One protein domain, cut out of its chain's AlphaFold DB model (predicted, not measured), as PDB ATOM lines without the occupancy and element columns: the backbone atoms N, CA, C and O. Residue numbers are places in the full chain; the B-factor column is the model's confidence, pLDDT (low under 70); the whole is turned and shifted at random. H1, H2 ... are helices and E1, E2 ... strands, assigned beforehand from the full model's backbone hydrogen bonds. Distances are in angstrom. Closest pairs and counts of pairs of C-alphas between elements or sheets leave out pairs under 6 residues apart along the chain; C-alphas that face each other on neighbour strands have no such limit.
ATOM      1  N   PRO A   5     -29.586  37.589  27.686       88.69
ATOM      2  CA  PRO A   5     -30.658  38.497  28.054       88.69
ATOM      3  C   PRO A   5     -30.068  39.773  28.668       88.69
ATOM      4  O   PRO A   5     -29.261  39.711  29.594       88.69
ATOM      5  N   VAL A   6     -30.492  40.932  28.175       92.88
ATOM      6  CA  VAL A   6     -30.089  42.251  28.675       92.88
ATOM      7  C   VAL A   6     -31.297  42.931  29.307       92.88
ATOM      8  O   VAL A   6     -32.387  42.935  28.740       92.88
ATOM      9  N   VAL A   7     -31.117  43.515  30.490       93.19
ATOM     10  CA  VAL A   7     -32.183  44.209  31.225       93.19
ATOM     11  C   VAL A   7     -31.727  45.630  31.536       93.19
ATOM     12  O   VAL A   7     -30.895  45.844  32.418       93.19
ATOM     13  N   PHE A   8     -32.295  46.616  30.844       93.88
ATOM     14  CA  PHE A   8     -32.147  48.018  31.231       93.88
ATOM     15  C   PHE A   8     -33.056  48.319  32.428       93.88
ATOM     16  O   PHE A   8     -34.183  47.828  32.515       93.88
ATOM     17  N   GLY A   9     -32.556  49.108  33.384       90.06
ATOM     18  CA  GLY A   9     -33.284  49.392  34.625       90.06
ATOM     19  C   GLY A   9     -33.335  48.208  35.599       90.06
ATOM     20  O   GLY A   9     -34.284  48.097  36.377       90.06
ATOM     21  N   ALA A  10     -32.325  47.329  35.578       89.81
ATOM     22  CA  ALA A  10     -32.242  46.120  36.407       89.81
ATOM     23  C   ALA A  10     -32.338  46.369  37.927       89.81
ATOM     24  O   ALA A  10     -32.754  45.486  38.665       89.81
ATOM     25  N   THR A  11     -31.989  47.561  38.415       88.50
ATOM     26  CA  THR A  11     -32.114  47.930  39.839       88.50
ATOM     27  C   THR A  11     -33.466  48.563  40.186       88.50
ATOM     28  O   THR A  11     -33.707  48.918  41.338       88.50
ATOM     29  N   GLY A  12     -34.331  48.768  39.192       86.69
ATOM     30  CA  GLY A  12     -35.650  49.367  39.351       86.69
ATOM     31  C   GLY A  12     -36.730  48.347  39.709       86.69
ATOM     32  O   GLY A  12     -36.526  47.136  39.661       86.69
ATOM     33  N   GLN A  13     -37.926  48.858  40.004       87.38
ATOM     34  CA  GLN A  13     -39.073  48.043  40.426       87.38
ATOM     35  C   GLN A  13     -39.591  47.086  39.343       87.38
ATOM     36  O   GLN A  13     -40.239  46.104  39.678       87.38
ATOM     37  N   GLN A  14     -39.312  47.350  38.062       84.12
ATOM     38  CA  GLN A  14     -39.721  46.457  36.971       84.12
ATOM     39  C   GLN A  14     -38.576  45.545  36.512       84.12
ATOM     40  O   GLN A  14     -38.772  44.342  36.378       84.12
ATOM     41  N   GLY A  15     -37.368  46.092  36.323       86.94
ATOM     42  CA  GLY A  15     -36.220  45.313  35.852       86.94
ATOM     43  C   GLY A  15     -35.702  44.305  36.881       86.94
ATOM     44  O   GLY A  15     -35.354  43.189  36.508       86.94
ATOM     45  N   GLY A  16     -35.707  44.646  38.174       87.44
ATOM     46  CA  GLY A  16     -35.240  43.749  39.239       87.44
ATOM     47  C   GLY A  16     -36.012  42.427  39.290       87.44
ATOM     48  O   GLY A  16     -35.396  41.369  39.161       87.44
ATOM     49  N   PRO A  17     -37.355  42.456  39.390       87.75
ATOM     50  CA  PRO A  17     -38.167  41.243  39.329       87.75
ATOM     51  C   PRO A  17     -37.998  40.438  38.033       87.75
ATOM     52  O   PRO A  17     -38.052  39.211  38.087       87.75
ATOM     53  N   VAL A  18     -37.755  41.089  36.885       87.19
ATOM     54  CA  VAL A  18     -37.442  40.389  35.624       87.19
ATOM     55  C   VAL A  18     -36.142  39.596  35.760       87.19
ATOM     56  O   VAL A  18     -36.128  38.406  35.447       87.19
ATOM     57  N   VAL A  19     -35.074  40.212  36.281       87.19
ATOM     58  CA  VAL A  19     -33.795  39.524  36.531       87.19
ATOM     59  C   VAL A  19     -33.994  38.344  37.483       87.19
ATOM     60  O   VAL A  19     -33.592  37.229  37.154       87.19
ATOM     61  N   SER A  20     -34.658  38.557  38.624       85.44
ATOM     62  CA  SER A  20     -34.948  37.489  39.590       85.44
ATOM     63  C   SER A  20     -35.697  36.330  38.937       85.44
ATOM     64  O   SER A  20     -35.271  35.180  39.043       85.44
ATOM     65  N   LYS A  21     -36.763  36.626  38.183       83.88
ATOM     66  CA  LYS A  21     -37.588  35.597  37.552       83.88
ATOM     67  C   LYS A  21     -36.815  34.785  36.511       83.88
ATOM     68  O   LYS A  21     -36.964  33.568  36.479       83.88
ATOM     69  N   VAL A  22     -35.971  35.427  35.701       82.25
ATOM     70  CA  VAL A  22     -35.130  34.744  34.699       82.25
ATOM     71  C   VAL A  22     -34.108  33.807  35.355       82.25
ATOM     72  O   VAL A  22     -33.839  32.731  34.824       82.25
ATOM     73  N   LEU A  23     -33.556  34.177  36.515       80.50
ATOM     74  CA  LEU A  23     -32.587  33.349  37.249       80.50
ATOM     75  C   LEU A  23     -33.226  32.159  37.982       80.50
ATOM     76  O   LEU A  23     -32.570  31.125  38.175       80.50
ATOM     77  N   GLU A  24     -34.473  32.326  38.428       80.56
ATOM     78  CA  GLU A  24     -35.252  31.321  39.159       80.56
ATOM     79  C   GLU A  24     -35.926  30.297  38.239       80.56
ATOM     80  O   GLU A  24     -36.076  29.136  38.622       80.56
ATOM     81  N   ASP A  25     -36.362  30.709  37.046       71.12
ATOM     82  CA  ASP A  25     -37.148  29.851  36.163       71.12
ATOM     83  C   ASP A  25     -36.280  28.799  35.458       71.12
ATOM     84  O   ASP A  25     -35.279  29.102  34.806       71.12
ATOM     85  N   ALA A  26     -36.680  27.532  35.590       62.31
ATOM     86  CA  ALA A  26     -35.961  26.373  35.077       62.31
ATOM     87  C   ALA A  26     -35.880  26.327  33.542       62.31
ATOM     88  O   ALA A  26     -34.999  25.648  33.029       62.31
ATOM     89  N   GLU A  27     -36.777  26.996  32.807       64.25
ATOM     90  CA  GLU A  27     -36.742  27.012  31.335       64.25
ATOM     91  C   GLU A  27     -35.747  28.061  30.789       64.25
ATOM     92  O   GLU A  27     -34.761  27.656  30.168       64.25
ATOM     93  N   PRO A  28     -35.866  29.373  31.090       58.25
ATOM     94  CA  PRO A  28     -34.863  30.374  30.709       58.25
ATOM     95  C   PRO A  28     -33.461  30.065  31.248       58.25
ATOM     96  O   PRO A  28     -32.466  30.280  30.557       58.25
ATOM     97  N   SER A  29     -33.358  29.510  32.461       57.34
ATOM     98  CA  SER A  29     -32.062  29.157  33.061       57.34
ATOM     99  C   SER A  29     -31.367  27.952  32.413       57.34
ATOM    100  O   SER A  29     -30.194  27.721  32.702       57.34
ATOM    101  N   LYS A  30     -32.037  27.205  31.519       56.44
ATOM    102  CA  LYS A  30     -31.388  26.222  30.625       56.44
ATOM    103  C   LYS A  30     -30.776  26.882  29.391       56.44
ATOM    104  O   LYS A  30     -29.842  26.338  28.808       56.44
ATOM    105  N   THR A  31     -31.323  28.022  28.969       55.44
ATOM    106  CA  THR A  31     -30.889  28.774  27.783       55.44
ATOM    107  C   THR A  31     -29.764  29.758  28.103       55.44
ATOM    108  O   THR A  31     -28.936  30.043  27.236       55.44
ATOM    109  N   TYR A  32     -29.727  30.264  29.336       61.91
ATOM    110  CA  TYR A  32     -28.800  31.294  29.793       61.91
ATOM    111  C   TYR A  32     -27.781  30.738  30.792       61.91
ATOM    112  O   TYR A  32     -28.130  29.986  31.701       61.91
ATOM    113  N   ASN A  33     -26.511  31.133  30.656       57.88
ATOM    114  CA  ASN A  33     -25.504  30.828  31.671       57.88
ATOM    115  C   ASN A  33     -25.887  31.511  32.993       57.88
ATOM    116  O   ASN A  33     -26.292  32.671  33.005       57.88
ATOM    117  N   ARG A  34     -25.765  30.793  34.116       63.06
ATOM    118  CA  ARG A  34     -26.128  31.324  35.438       63.06
ATOM    119  C   ARG A  34     -25.095  32.351  35.906       63.06
ATOM    120  O   ARG A  34     -23.927  32.018  36.074       63.06
ATOM    121  N   GLY A  35     -25.558  33.567  36.166       70.44
ATOM    122  CA  GLY A  35     -24.752  34.703  36.611       70.44
ATOM    123  C   GLY A  35     -25.380  36.006  36.125       70.44
ATOM    124  O   GLY A  35     -26.167  35.991  35.181       70.44
ATOM    125  N   VAL A  36     -25.076  37.120  36.787       80.88
ATOM    126  CA  VAL A  36     -25.479  38.454  36.327       80.88
ATOM    127  C   VAL A  36     -24.222  39.287  36.178       80.88
ATOM    128  O   VAL A  36     -23.553  39.567  37.173       80.88
ATOM    129  N   ASP A  37     -23.940  39.704  34.951       86.00
ATOM    130  CA  ASP A  37     -22.940  40.728  34.683       86.00
ATOM    131  C   ASP A  37     -23.612  42.097  34.795       86.00
ATOM    132  O   ASP A  37     -24.551  42.417  34.063       86.00
ATOM    133  N   ILE A  38     -23.160  42.903  35.756       83.69
ATOM    134  CA  ILE A  38     -23.694  44.247  35.979       83.69
ATOM    135  C   ILE A  38     -22.797  45.246  35.259       83.69
ATOM    136  O   ILE A  38     -21.633  45.421  35.617       83.69
ATOM    137  N   ALA A  39     -23.366  45.951  34.286       85.69
ATOM    138  CA  ALA A  39     -22.723  47.076  33.627       85.69
ATOM    139  C   ALA A  39     -23.438  48.375  34.005       85.69
ATOM    140  O   ALA A  39     -24.665  48.474  33.936       85.69
ATOM    141  N   ARG A  40     -22.666  49.401  34.381       86.12
ATOM    142  CA  ARG A  40     -23.195  50.765  34.421       86.12
ATOM    143  C   ARG A  40     -23.457  51.192  32.980       86.12
ATOM    144  O   ARG A  40     -22.526  51.222  32.180       86.12
ATOM    145  N   CYS A  41     -24.700  51.540  32.680       87.94
ATOM    146  CA  CYS A  41     -25.108  52.005  31.365       87.94
ATOM    147  C   CYS A  41     -25.789  53.361  31.515       87.94
ATOM    148  O   CYS A  41     -26.822  53.462  32.177       87.94
ATOM    149  N   ASP A  42     -25.160  54.390  30.958       90.56
ATOM    150  CA  ASP A  42     -25.774  55.699  30.797       90.56
ATOM    151  C   ASP A  42     -26.446  55.728  29.423       90.56
ATOM    152  O   ASP A  42     -25.777  55.553  28.405       90.56
ATOM    153  N   THR A  43     -27.768  55.879  29.393       89.75
ATOM    154  CA  THR A  43     -28.547  55.827  28.150       89.75
ATOM    155  C   THR A  43     -28.372  57.065  27.277       89.75
ATOM    156  O   THR A  43     -28.762  57.022  26.111       89.75
ATOM    157  N   ASP A  44     -27.754  58.130  27.798       90.69
ATOM    158  CA  ASP A  44     -27.319  59.272  26.989       90.69
ATOM    159  C   ASP A  44     -26.108  58.928  26.106       90.69
ATOM    160  O   ASP A  44     -25.929  59.504  25.029       90.69
ATOM    161  N   ASP A  45     -25.286  57.956  26.514       93.88
ATOM    162  CA  ASP A  45     -24.137  57.506  25.735       93.88
ATOM    163  C   ASP A  45     -24.505  56.298  24.867       93.88
ATOM    164  O   ASP A  45     -24.416  55.128  25.257       93.88
ATOM    165  N   ARG A  46     -24.864  56.598  23.619       93.50
ATOM    166  CA  ARG A  46     -25.201  55.595  22.604       93.50
ATOM    167  C   ARG A  46     -24.104  54.537  22.413       93.50
ATOM    168  O   ARG A  46     -24.422  53.390  22.110       93.50
ATOM    169  N   SER A  47     -22.827  54.878  22.605       94.19
ATOM    170  CA  SER A  47     -21.732  53.909  22.462       94.19
ATOM    171  C   SER A  47     -21.736  52.862  23.581       94.19
ATOM    172  O   SER A  47     -21.457  51.686  23.326       94.19
ATOM    173  N   ILE A  48     -22.134  53.257  24.794       94.00
ATOM    174  CA  ILE A  48     -22.305  52.350  25.933       94.00
ATOM    175  C   ILE A  48     -23.537  51.466  25.721       94.00
ATOM    176  O   ILE A  48     -23.456  50.257  25.939       94.00
ATOM    177  N   VAL A  49     -24.647  52.029  25.224       95.19
ATOM    178  CA  VAL A  49     -25.852  51.254  24.868       95.19
ATOM    179  C   VAL A  49     -25.519  50.180  23.829       95.19
ATOM    180  O   VAL A  49     -25.857  49.010  24.013       95.19
ATOM    181  N   LYS A  50     -24.776  50.550  22.781       95.06
ATOM    182  CA  LYS A  50     -24.286  49.620  21.757       95.06
ATOM    183  C   LYS A  50     -23.437  48.499  22.348       95.06
ATOM    184  O   LYS A  50     -23.631  47.333  22.013       95.06
ATOM    185  N   ALA A  51     -22.494  48.841  23.226       93.69
ATOM    186  CA  ALA A  51     -21.634  47.864  23.885       93.69
ATOM    187  C   ALA A  51     -22.441  46.892  24.762       93.69
ATOM    188  O   ALA A  51     -22.201  45.687  24.715       93.69
ATOM    189  N   ALA A  52     -23.437  47.395  25.499       92.44
ATOM    190  CA  ALA A  52     -24.306  46.591  26.358       92.44
ATOM    191  C   ALA A  52     -25.161  45.571  25.584       92.44
ATOM    192  O   ALA A  52     -25.583  44.566  26.152       92.44
ATOM    193  N   LEU A  53     -25.410  45.818  24.297       93.69
ATOM    194  CA  LEU A  53     -26.234  44.968  23.436       93.69
ATOM    195  C   LEU A  53     -25.426  43.979  22.584       93.69
ATOM    196  O   LEU A  53     -26.004  43.202  21.823       93.69
ATOM    197  N   GLN A  54     -24.096  43.950  22.714       91.31
ATOM    198  CA  GLN A  54     -23.261  43.010  21.969       91.31
ATOM    199  C   GLN A  54     -23.604  41.558  22.318       91.31
ATOM    200  O   GLN A  54     -23.458  41.113  23.454       91.31
ATOM    201  N   GLY A  55     -24.055  40.800  21.315       88.94
ATOM    202  CA  GLY A  55     -24.452  39.402  21.490       88.94
ATOM    203  C   GLY A  55     -25.766  39.212  22.254       88.94
ATOM    204  O   GLY A  55     -26.064  38.079  22.643       88.94
ATOM    205  N   ALA A  56     -26.534  40.290  22.467       90.56
ATOM    206  CA  ALA A  56     -27.839  40.243  23.103       90.56
ATOM    207  C   ALA A  56     -28.849  39.499  22.223       90.56
ATOM    208  O   ALA A  56     -29.045  39.807  21.049       90.56
ATOM    209  N   HIS A  57     -29.524  38.526  22.822       87.75
ATOM    210  CA  HIS A  57     -30.628  37.816  22.192       87.75
ATOM    211  C   HIS A  57     -31.958  38.464  22.574       87.75
ATOM    212  O   HIS A  57     -32.753  38.786  21.700       87.75
ATOM    213  N   THR A  58     -32.191  38.703  23.863       88.69
ATOM    214  CA  THR A  58     -33.434  39.305  24.367       88.69
ATOM    215  C   THR A  58     -33.108  40.528  25.203       88.69
ATOM    216  O   THR A  58     -32.179  40.503  25.996       88.69
ATOM    217  N   VAL A  59     -33.892  41.584  25.061       91.81
ATOM    218  CA  VAL A  59     -33.754  42.849  25.767       91.81
ATOM    219  C   VAL A  59     -35.070  43.153  26.462       91.81
ATOM    220  O   VAL A  59     -36.126  43.151  25.833       91.81
ATOM    221  N   PHE A  60     -35.000  43.428  27.758       91.94
ATOM    222  CA  PHE A  60     -36.034  44.155  28.477       91.94
ATOM    223  C   PHE A  60     -35.584  45.608  28.618       91.94
ATOM    224  O   PHE A  60     -34.488  45.875  29.117       91.94
ATOM    225  N   ALA A  61     -36.427  46.541  28.188       91.00
ATOM    226  CA  ALA A  61     -36.164  47.966  28.255       91.00
ATOM    227  C   ALA A  61     -37.263  48.681  29.039       91.00
ATOM    228  O   ALA A  61     -38.451  48.453  28.826       91.00
ATOM    229  N   MET A  62     -36.851  49.572  29.930       87.56
ATOM    230  CA  MET A  62     -37.722  50.507  30.626       87.56
ATOM    231  C   MET A  62     -36.993  51.842  30.704       87.56
ATOM    232  O   MET A  62     -35.862  51.897  31.189       87.56
ATOM    233  N   THR A  63     -37.655  52.901  30.254       87.06
ATOM    234  CA  THR A  63     -37.198  54.278  30.431       87.06
ATOM    235  C   THR A  63     -37.819  54.906  31.673       87.06
ATOM    236  O   THR A  63     -38.749  54.364  32.274       87.06
ATOM    237  N   VAL A  64     -37.252  56.030  32.104       83.69
ATOM    238  CA  VAL A  64     -37.752  56.789  33.251       83.69
ATOM    239  C   VAL A  64     -38.533  57.984  32.735       83.69
ATOM    240  O   VAL A  64     -37.975  58.822  32.033       83.69
ATOM    241  N   SER A  65     -39.793  58.102  33.149       81.62
ATOM    242  CA  SER A  65     -40.601  59.270  32.812       81.62
ATOM    243  C   SER A  65     -40.177  60.486  33.625       81.62
ATOM    244  O   SER A  65     -40.176  60.482  34.861       81.62
ATOM    245  N   LEU A  66     -39.824  61.552  32.915       82.56
ATOM    246  CA  LEU A  66     -39.298  62.780  33.490       82.56
ATOM    247  C   LEU A  66     -40.365  63.873  33.413       82.56
ATOM    248  O   LEU A  66     -40.494  64.582  32.418       82.56
ATOM    249  N   TYR A  67     -41.117  64.043  34.501       83.94
ATOM    250  CA  TYR A  67     -42.178  65.051  34.614       83.94
ATOM    251  C   TYR A  67     -41.605  66.462  34.814       83.94
ATOM    252  O   TYR A  67     -41.764  67.072  35.869       83.94
ATOM    253  N   ARG A  68     -40.892  66.972  33.811       85.81
ATOM    254  CA  ARG A  68     -40.303  68.316  33.768       85.81
ATOM    255  C   ARG A  68     -40.210  68.813  32.321       85.81
ATOM    256  O   ARG A  68     -40.243  67.989  31.409       85.81
ATOM    257  N   PRO A  69     -40.049  70.128  32.084       83.44
ATOM    258  CA  PRO A  69     -39.764  70.638  30.744       83.44
ATOM    259  C   PRO A  69     -38.565  69.915  30.110       83.44
ATOM    260  O   PRO A  69     -37.541  69.730  30.772       83.44
ATOM    261  N   GLY A  70     -38.711  69.474  28.857       85.94
ATOM    262  CA  GLY A  70     -37.694  68.716  28.115       85.94
ATOM    263  C   GLY A  70     -37.532  67.247  28.530       85.94
ATOM    264  O   GLY A  70     -36.771  66.519  27.905       85.94
ATOM    265  N   GLY A  71     -38.206  66.805  29.598       87.00
ATOM    266  CA  GLY A  71     -38.039  65.455  30.130       87.00
ATOM    267  C   GLY A  71     -38.649  64.363  29.247       87.00
ATOM    268  O   GLY A  71     -38.104  63.267  29.177       87.00
ATOM    269  N   MET A  72     -39.741  64.660  28.539       83.69
ATOM    270  CA  MET A  72     -40.369  63.697  27.624       83.69
ATOM    271  C   MET A  72     -39.506  63.459  26.382       83.69
ATOM    272  O   MET A  72     -39.394  62.334  25.907       83.69
ATOM    273  N   GLU A  73     -38.881  64.510  25.853       86.81
ATOM    274  CA  GLU A  73     -37.958  64.428  24.722       86.81
ATOM    275  C   GLU A  73     -36.693  63.644  25.087       86.81
ATOM    276  O   GLU A  73     -36.192  62.867  24.276       86.81
ATOM    277  N   GLU A  74     -36.208  63.817  26.316       88.81
ATOM    278  CA  GLU A  74     -35.086  63.063  26.879       88.81
ATOM    279  C   GLU A  74     -35.436  61.575  27.041       88.81
ATOM    280  O   GLU A  74     -34.711  60.717  26.539       88.81
ATOM    281  N   GLU A  75     -36.597  61.259  27.626       88.56
ATOM    282  CA  GLU A  75     -37.091  59.879  27.736       88.56
ATOM    283  C   GLU A  75     -37.232  59.214  26.355       88.56
ATOM    284  O   GLU A  75     -36.820  58.067  26.152       88.56
ATOM    285  N   LEU A  76     -37.776  59.950  25.381       87.50
ATOM    286  CA  LEU A  76     -37.915  59.487  24.003       87.50
ATOM    287  C   LEU A  76     -36.549  59.212  23.359       87.50
ATOM    288  O   LEU A  76     -36.399  58.216  22.648       87.50
ATOM    289  N   ALA A  77     -35.556  60.068  23.604       89.94
ATOM    290  CA  ALA A  77     -34.201  59.882  23.097       89.94
ATOM    291  C   ALA A  77     -33.551  58.614  23.672       89.94
ATOM    292  O   ALA A  77     -32.983  57.830  22.907       89.94
ATOM    293  N   HIS A  78     -33.704  58.355  24.976       91.00
ATOM    294  CA  HIS A  78     -33.226  57.118  25.610       91.00
ATOM    295  C   HIS A  78     -33.894  55.882  25.010       91.00
ATOM    296  O   HIS A  78     -33.212  54.941  24.601       91.00
ATOM    297  N   GLY A  79     -35.225  55.892  24.901       90.81
ATOM    298  CA  GLY A  79     -35.980  54.774  24.337       90.81
ATOM    299  C   GLY A  79     -35.607  54.485  22.885       90.81
ATOM    300  O   GLY A  79     -35.454  53.323  22.487       90.81
ATOM    301  N   LYS A  80     -35.383  55.548  22.104       89.62
ATOM    302  CA  LYS A  80     -34.922  55.449  20.721       89.62
ATOM    303  C   LYS A  80     -33.511  54.876  20.629       89.62
ATOM    304  O   LYS A  80     -33.305  53.975  19.824       89.62
ATOM    305  N   ALA A  81     -32.569  55.342  21.445       92.19
ATOM    306  CA  ALA A  81     -31.199  54.834  21.440       92.19
ATOM    307  C   ALA A  81     -31.150  53.326  21.731       92.19
ATOM    308  O   ALA A  81     -30.493  52.583  21.008       92.19
ATOM    309  N   ILE A  82     -31.902  52.860  22.735       93.50
ATOM    310  CA  ILE A  82     -31.993  51.430  23.067       93.50
ATOM    311  C   ILE A  82     -32.590  50.638  21.898       93.50
ATOM    312  O   ILE A  82     -32.076  49.581  21.541       93.50
ATOM    313  N   SER A  83     -33.664  51.151  21.295       90.88
ATOM    314  CA  SER A  83     -34.366  50.472  20.203       90.88
ATOM    315  C   SER A  83     -33.520  50.388  18.930       90.88
ATOM    316  O   SER A  83     -33.429  49.318  18.333       90.88
ATOM    317  N   ASP A  84     -32.878  51.490  18.531       90.56
ATOM    318  CA  ASP A  84     -32.011  51.543  17.350       90.56
ATOM    319  C   ASP A  84     -30.825  50.581  17.506       90.56
ATOM    320  O   ASP A  84     -30.564  49.770  16.620       90.56
ATOM    321  N   GLU A  85     -30.142  50.612  18.655       94.50
ATOM    322  CA  GLU A  85     -29.003  49.724  18.905       94.50
ATOM    323  C   GLU A  85     -29.420  48.257  19.043       94.50
ATOM    324  O   GLU A  85     -28.672  47.369  18.639       94.50
ATOM    325  N   ALA A  86     -30.621  47.970  19.555       91.50
ATOM    326  CA  ALA A  86     -31.146  46.609  19.583       91.50
ATOM    327  C   ALA A  86     -31.336  46.070  18.159       91.50
ATOM    328  O   ALA A  86     -30.930  44.944  17.863       91.50
ATOM    329  N   VAL A  87     -31.886  46.886  17.253       89.19
ATOM    330  CA  VAL A  87     -32.005  46.534  15.833       89.19
ATOM    331  C   VAL A  87     -30.625  46.336  15.201       89.19
ATOM    332  O   VAL A  87     -30.407  45.317  14.544       89.19
ATOM    333  N   GLU A  88     -29.678  47.255  15.422       91.31
ATOM    334  CA  GLU A  88     -28.313  47.150  14.882       91.31
ATOM    335  C   GLU A  88     -27.566  45.904  15.384       91.31
ATOM    336  O   GLU A  88     -26.854  45.257  14.615       91.31
ATOM    337  N   ALA A  89     -27.740  45.540  16.657       92.06
ATOM    338  CA  ALA A  89     -27.131  44.355  17.255       92.06
ATOM    339  C   ALA A  89     -27.794  43.039  16.808       92.06
ATOM    340  O   ALA A  89     -27.306  41.957  17.141       92.06
ATOM    341  N   GLY A  90     -28.897  43.113  16.055       88.69
ATOM    342  CA  GLY A  90     -29.672  41.944  15.659       88.69
ATOM    343  C   GLY A  90     -30.371  41.291  16.848       88.69
ATOM    344  O   GLY A  90     -30.507  40.068  16.875       88.69
ATOM    345  N   VAL A  91     -30.804  42.081  17.834       87.56
ATOM    346  CA  VAL A  91     -31.596  41.592  18.963       87.56
ATOM    347  C   VAL A  91     -32.841  40.899  18.438       87.56
ATOM    348  O   VAL A  91     -33.562  41.391  17.572       87.56
ATOM    349  N   GLN A  92     -33.084  39.726  18.997       83.81
ATOM    350  CA  GLN A  92     -34.229  38.910  18.675       83.81
ATOM    351  C   GLN A  92     -35.458  39.428  19.465       83.81
ATOM    352  O   GLN A  92     -36.506  39.728  18.924       83.81
ATOM    353  N   PHE A  93     -35.325  39.551  20.781       81.38
ATOM    354  CA  PHE A  93     -36.321  39.965  21.779       81.38
ATOM    355  C   PHE A  93     -36.316  41.454  22.169       81.38
ATOM    356  O   PHE A  93     -35.339  41.797  22.807       81.38
ATOM    357  N   LEU A  94     -37.325  42.320  21.953       86.19
ATOM    358  CA  LEU A  94     -37.347  43.666  22.595       86.19
ATOM    359  C   LEU A  94     -38.604  43.953  23.439       86.19
ATOM    360  O   LEU A  94     -39.515  44.675  23.046       86.19
ATOM    361  N   VAL A  95     -38.640  43.454  24.669       86.81
ATOM    362  CA  VAL A  95     -39.734  43.747  25.604       86.81
ATOM    363  C   VAL A  95     -39.587  45.169  26.153       86.81
ATOM    364  O   VAL A  95     -38.768  45.418  27.031       86.81
ATOM    365  N   TYR A  96     -40.393  46.097  25.642       86.19
ATOM    366  CA  TYR A  96     -40.375  47.504  26.049       86.19
ATOM    367  C   TYR A  96     -41.511  47.829  27.034       86.19
ATOM    368  O   TYR A  96     -42.688  47.672  26.712       86.19
ATOM    369  N   SER A  97     -41.182  48.293  28.239       84.75
ATOM    370  CA  SER A  97     -42.175  48.774  29.202       84.75
ATOM    371  C   SER A  97     -42.659  50.168  28.813       84.75
ATOM    372  O   SER A  97     -41.859  51.090  28.673       84.75
ATOM    373  N   SER A  98     -43.967  50.310  28.611       78.56
ATOM    374  CA  SER A  98     -44.581  51.500  28.021       78.56
ATOM    375  C   SER A  98     -45.882  51.880  28.721       78.56
ATOM    376  O   SER A  98     -46.496  51.055  29.401       78.56
ATOM    377  N   ALA A  99     -46.317  53.122  28.517       68.12
ATOM    378  CA  ALA A  99     -47.600  53.644  28.967       68.12
ATOM    379  C   ALA A  99     -48.502  53.932  27.755       68.12
ATOM    380  O   ALA A  99     -48.045  54.454  26.738       68.12
ATOM    381  N   GLN A 100     -49.788  53.583  27.846       61.84
ATOM    382  CA  GLN A 100     -50.747  53.853  26.773       61.84
ATOM    383  C   GLN A 100     -51.228  55.311  26.835       61.84
ATOM    384  O   GLN A 100     -51.664  55.777  27.885       61.84
ATOM    385  N   GLY A 101     -51.185  56.011  25.699       51.97
ATOM    386  CA  GLY A 101     -51.814  57.320  25.501       51.97
ATOM    387  C   GLY A 101     -52.577  57.354  24.174       51.97
ATOM    388  O   GLY A 101     -52.177  56.697  23.218       51.97
ATOM    389  N   GLN A 102     -53.677  58.113  24.106       41.03
ATOM    390  CA  GLN A 102     -54.592  58.185  22.948       41.03
ATOM    391  C   GLN A 102     -54.053  58.918  21.701       41.03
ATOM    392  O   GLN A 102     -54.795  59.144  20.744       41.03
ATOM    393  N   THR A 103     -52.782  59.309  21.647       34.97
ATOM    394  CA  THR A 103     -52.235  59.904  20.422       34.97
ATOM    395  C   THR A 103     -52.092  58.852  19.329       34.97
ATOM    396  O   THR A 103     -51.588  57.766  19.578       34.97
ATOM    397  N   THR A 104     -52.468  59.215  18.100       29.36
ATOM    398  CA  THR A 104     -52.370  58.472  16.823       29.36
ATOM    399  C   THR A 104     -50.951  58.042  16.409       29.36
ATOM    400  O   THR A 104     -50.695  57.748  15.244       29.36
ATOM    401  N   ILE A 105     -50.013  58.009  17.350       30.34
ATOM    402  CA  ILE A 105     -48.734  57.328  17.226       30.34
ATOM    403  C   ILE A 105     -49.013  55.901  17.705       30.34
ATOM    404  O   ILE A 105     -49.470  55.751  18.838       30.34
ATOM    405  N   PRO A 106     -48.809  54.855  16.881       25.78
ATOM    406  CA  PRO A 106     -49.028  53.488  17.337       25.78
ATOM    407  C   PRO A 106     -48.263  53.303  18.652       25.78
ATOM    408  O   PRO A 106     -47.077  53.648  18.695       25.78
ATOM    409  N   PRO A 107     -48.927  52.859  19.737       33.75
ATOM    410  CA  PRO A 107     -48.283  52.764  21.031       33.75
ATOM    411  C   PRO A 107     -47.048  51.891  20.856       33.75
ATOM    412  O   PRO A 107     -47.152  50.754  20.386       33.75
ATOM    413  N   PHE A 108     -45.881  52.424  21.217       31.59
ATOM    414  CA  PHE A 108     -44.680  51.618  21.388       31.59
ATOM    415  C   PHE A 108     -44.885  50.755  22.639       31.59
ATOM    416  O   PHE A 108     -44.315  51.019  23.689       31.59
ATOM    417  N   GLY A 109     -45.821  49.805  22.572       29.91
ATOM    418  CA  GLY A 109     -46.067  48.799  23.595       29.91
ATOM    419  C   GLY A 109     -44.950  47.764  23.593       29.91
ATOM    420  O   GLY A 109     -44.123  47.739  22.687       29.91
ATOM    421  N   ALA A 110     -44.926  46.896  24.601       31.20
ATOM    422  CA  ALA A 110     -43.975  45.794  24.688       31.20
ATOM    423  C   ALA A 110     -43.892  45.006  23.370       31.20
ATOM    424  O   ALA A 110     -44.768  44.211  23.048       31.20
ATOM    425  N   PHE A 111     -42.839  45.224  22.583       31.86
ATOM    426  CA  PHE A 111     -42.688  44.576  21.287       31.86
ATOM    427  C   PHE A 111     -41.946  43.248  21.430       31.86
ATOM    428  O   PHE A 111     -40.727  43.182  21.354       31.86
ATOM    429  N   PHE A 112     -42.655  42.128  21.513       29.53
ATOM    430  CA  PHE A 112     -42.020  40.823  21.287       29.53
ATOM    431  C   PHE A 112     -41.497  40.722  19.845       29.53
ATOM    432  O   PHE A 112     -42.187  40.213  18.973       29.53
ATOM    433  N   HIS A 113     -40.301  41.226  19.551       26.12
ATOM    434  CA  HIS A 113     -39.802  41.291  18.181       26.12
ATOM    435  C   HIS A 113     -39.059  40.050  17.700       26.12
ATOM    436  O   HIS A 113     -38.216  40.181  16.832       26.12
ATOM    437  N   GLN A 114     -39.452  38.842  18.127       27.16
ATOM    438  CA  GLN A 114     -39.151  37.644  17.340       27.16
ATOM    439  C   GLN A 114     -40.274  36.628  17.292       27.16
ATOM    440  O   GLN A 114     -41.331  36.873  17.851       27.16
ATOM    441  N   ARG A 115     -40.101  35.556  16.509       30.86
ATOM    442  CA  ARG A 115     -41.071  34.470  16.311       30.86
ATOM    443  C   ARG A 115     -40.963  33.417  17.440       30.86
ATOM    444  O   ARG A 115     -40.188  32.480  17.263       30.86
ATOM    445  N   PRO A 116     -41.788  33.426  18.509       32.34
ATOM    446  CA  PRO A 116     -42.140  32.222  19.243       32.34
ATOM    447  C   PRO A 116     -43.528  31.801  18.750       32.34
ATOM    448  O   PRO A 116     -44.545  32.228  19.283       32.34
ATOM    449  N   LYS A 117     -43.584  31.041  17.653       32.41
ATOM    450  CA  LYS A 117     -44.795  30.926  16.814       32.41
ATOM    451  C   LYS A 117     -45.238  32.316  16.261       32.41
ATOM    452  O   LYS A 117     -45.101  33.347  16.911       32.41
ATOM    453  N   PRO A 118     -45.736  32.410  15.020       36.56
ATOM    454  CA  PRO A 118     -46.020  33.683  14.330       36.56
ATOM    455  C   PRO A 118     -47.139  34.566  14.936       36.56
ATOM    456  O   PRO A 118     -47.574  35.517  14.299       36.56
ATOM    457  N   GLU A 119     -47.609  34.301  16.156       44.31
ATOM    458  CA  GLU A 119     -48.878  34.821  16.670       44.31
ATOM    459  C   GLU A 119     -48.748  35.966  17.688       44.31
ATOM    460  O   GLU A 119     -49.776  36.518  18.070       44.31
ATOM    461  N   LYS A 120     -47.552  36.320  18.194       48.28
ATOM    462  CA  LYS A 120     -47.416  37.259  19.340       48.28
ATOM    463  C   LYS A 120     -46.465  38.453  19.171       48.28
ATOM    464  O   LYS A 120     -46.412  39.292  20.066       48.28
ATOM    465  N   SER A 121     -45.772  38.581  18.039       50.31
ATOM    466  CA  SER A 121     -45.031  39.811  17.721       50.31
ATOM    467  C   SER A 121     -45.990  40.972  17.441       50.31
ATOM    468  O   SER A 121     -47.058  40.763  16.868       50.31
ATOM    469  N   GLY A 122     -45.640  42.179  17.897       59.34
ATOM    470  CA  GLY A 122     -46.481  43.375  17.748       59.34
ATOM    471  C   GLY A 122     -47.654  43.492  18.731       59.34
ATOM    472  O   GLY A 122     -48.530  44.325  18.518       59.34
ATOM    473  N   LYS A 123     -47.705  42.674  19.793       67.44
ATOM    474  CA  LYS A 123     -48.785  42.712  20.793       67.44
ATOM    475  C   LYS A 123     -48.416  43.547  22.015       67.44
ATOM    476  O   LYS A 123     -47.448  43.232  22.693       67.44
ATOM    477  N   ALA A 124     -49.252  44.526  22.357       71.12
ATOM    478  CA  ALA A 124     -49.215  45.179  23.662       71.12
ATOM    479  C   ALA A 124     -49.959  44.330  24.706       71.12
ATOM    480  O   ALA A 124     -51.018  43.774  24.414       71.12
ATOM    481  N   LEU A 125     -49.417  44.245  25.922       73.62
ATOM    482  CA  LEU A 125     -50.035  43.555  27.053       73.62
ATOM    483  C   LEU A 125     -50.224  44.541  28.207       73.62
ATOM    484  O   LEU A 125     -49.296  45.274  28.550       73.62
TER     485      LEU A 125
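What this domain is: This is residues 5 to 125 of the 207 residues of the protein "Putative family transcriptional regulator" of Diaporthe ampelina (UniProt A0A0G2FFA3). A small three-stranded parallel sheet forms the middle, with the long helix H4 along one face and the shorter H1 along the other. H3 packs on part of H4, the short H2 lies beyond the end of H1, and a long low-confidence stretch after E3 loops out past that edge of the sheet, where residues 101 to 106 stick out. The printed part has 121 residues, with four named helices and three named strands in the order E1 H1 H2 H3 E2 H4 E3; the sheet order is E1 E2 E3, all parallel. The class is mixed, helices and strands, with under half of the residues, 54, in named elements. The whole is compact, with a radius of gyration of the C-alphas of 14.6 A and spans of 44 by 35 by 28 A.

Where its parts are: In the sheet, E2 covers residues 56 to 62 and is 16.1 A long, E1 covers residues 5 to 7 and E3 covers residues 93 to 97, 12.9 A long. E1 begins at C-alpha 5, (-30.658, 38.497, 28.054), and E3 ends at C-alpha 97, (-42.175, 48.774, 29.202). H4, residues 71 to 88, is 25.7 A long and begins at C-alpha 71, (-38.039, 65.455, 30.130). H1 is residues 15 to 24, 14.4 A long; H2 is residues 28 to 31 and H3 is residues 46 to 52, 9.8 A long.

How they stand to each other: E2 is the inner strand. E1 and E2 are parallel at 18 degrees, with N 6 and O 58 within hydrogen-bond range at 2.8 A. E2 and E3 are parallel at 6 degrees, with N 59 and O 93 at 2.7 A and N 95 and O 59 at 2.8 A. H4 is on the sheet at a height of 10.4 A, over E2 and along the strands, at 8 degrees to E2 on the local plane; the C-alphas of Ala 61 and Ile 82 are the closest of E2 and H4, 7.5 A apart. H1 is on the opposite face at a height of 10.0 A, over E1 and only just over E2, with 3 C-alphas falling on E2; it runs along the strands, at 4 degrees to E1 on the local plane. E1, H1 H2 H3, E2 is a strand-helix-strand unit, two parallel neighbour strands with helices between; E2, H4, E3 is another, with a right-handed crossover. H3 is not on the sheet; it touches H4 at residues 81 to 86 alone, at a steep tilt of 52 degrees, the same way, and the closest C-alphas, of Lys 50 and Glu 85, are 5.5 A apart. H2 is not on the sheet; it only just touches H1, with 3 pairs of C-alphas within 8 A, and only at the corner, the closest being Val 22 and Pro 28 at 5.9 A. In H1, H3 and H4 every O i to N i+4 pair is within hydrogen-bond range; H2 is too short for such a pair.

The domain as a whole: The two C-alphas farthest apart, of Lys 30 and Pro 69, are 45.2 A apart. The printed part has no cut. The link from H2 to H3 is long, with 14 residues, and residues 98 to 125 hold no named element. The mean pLDDT of the printed part is 75.5, with residues 26 to 34 and 99 to 123 under 70.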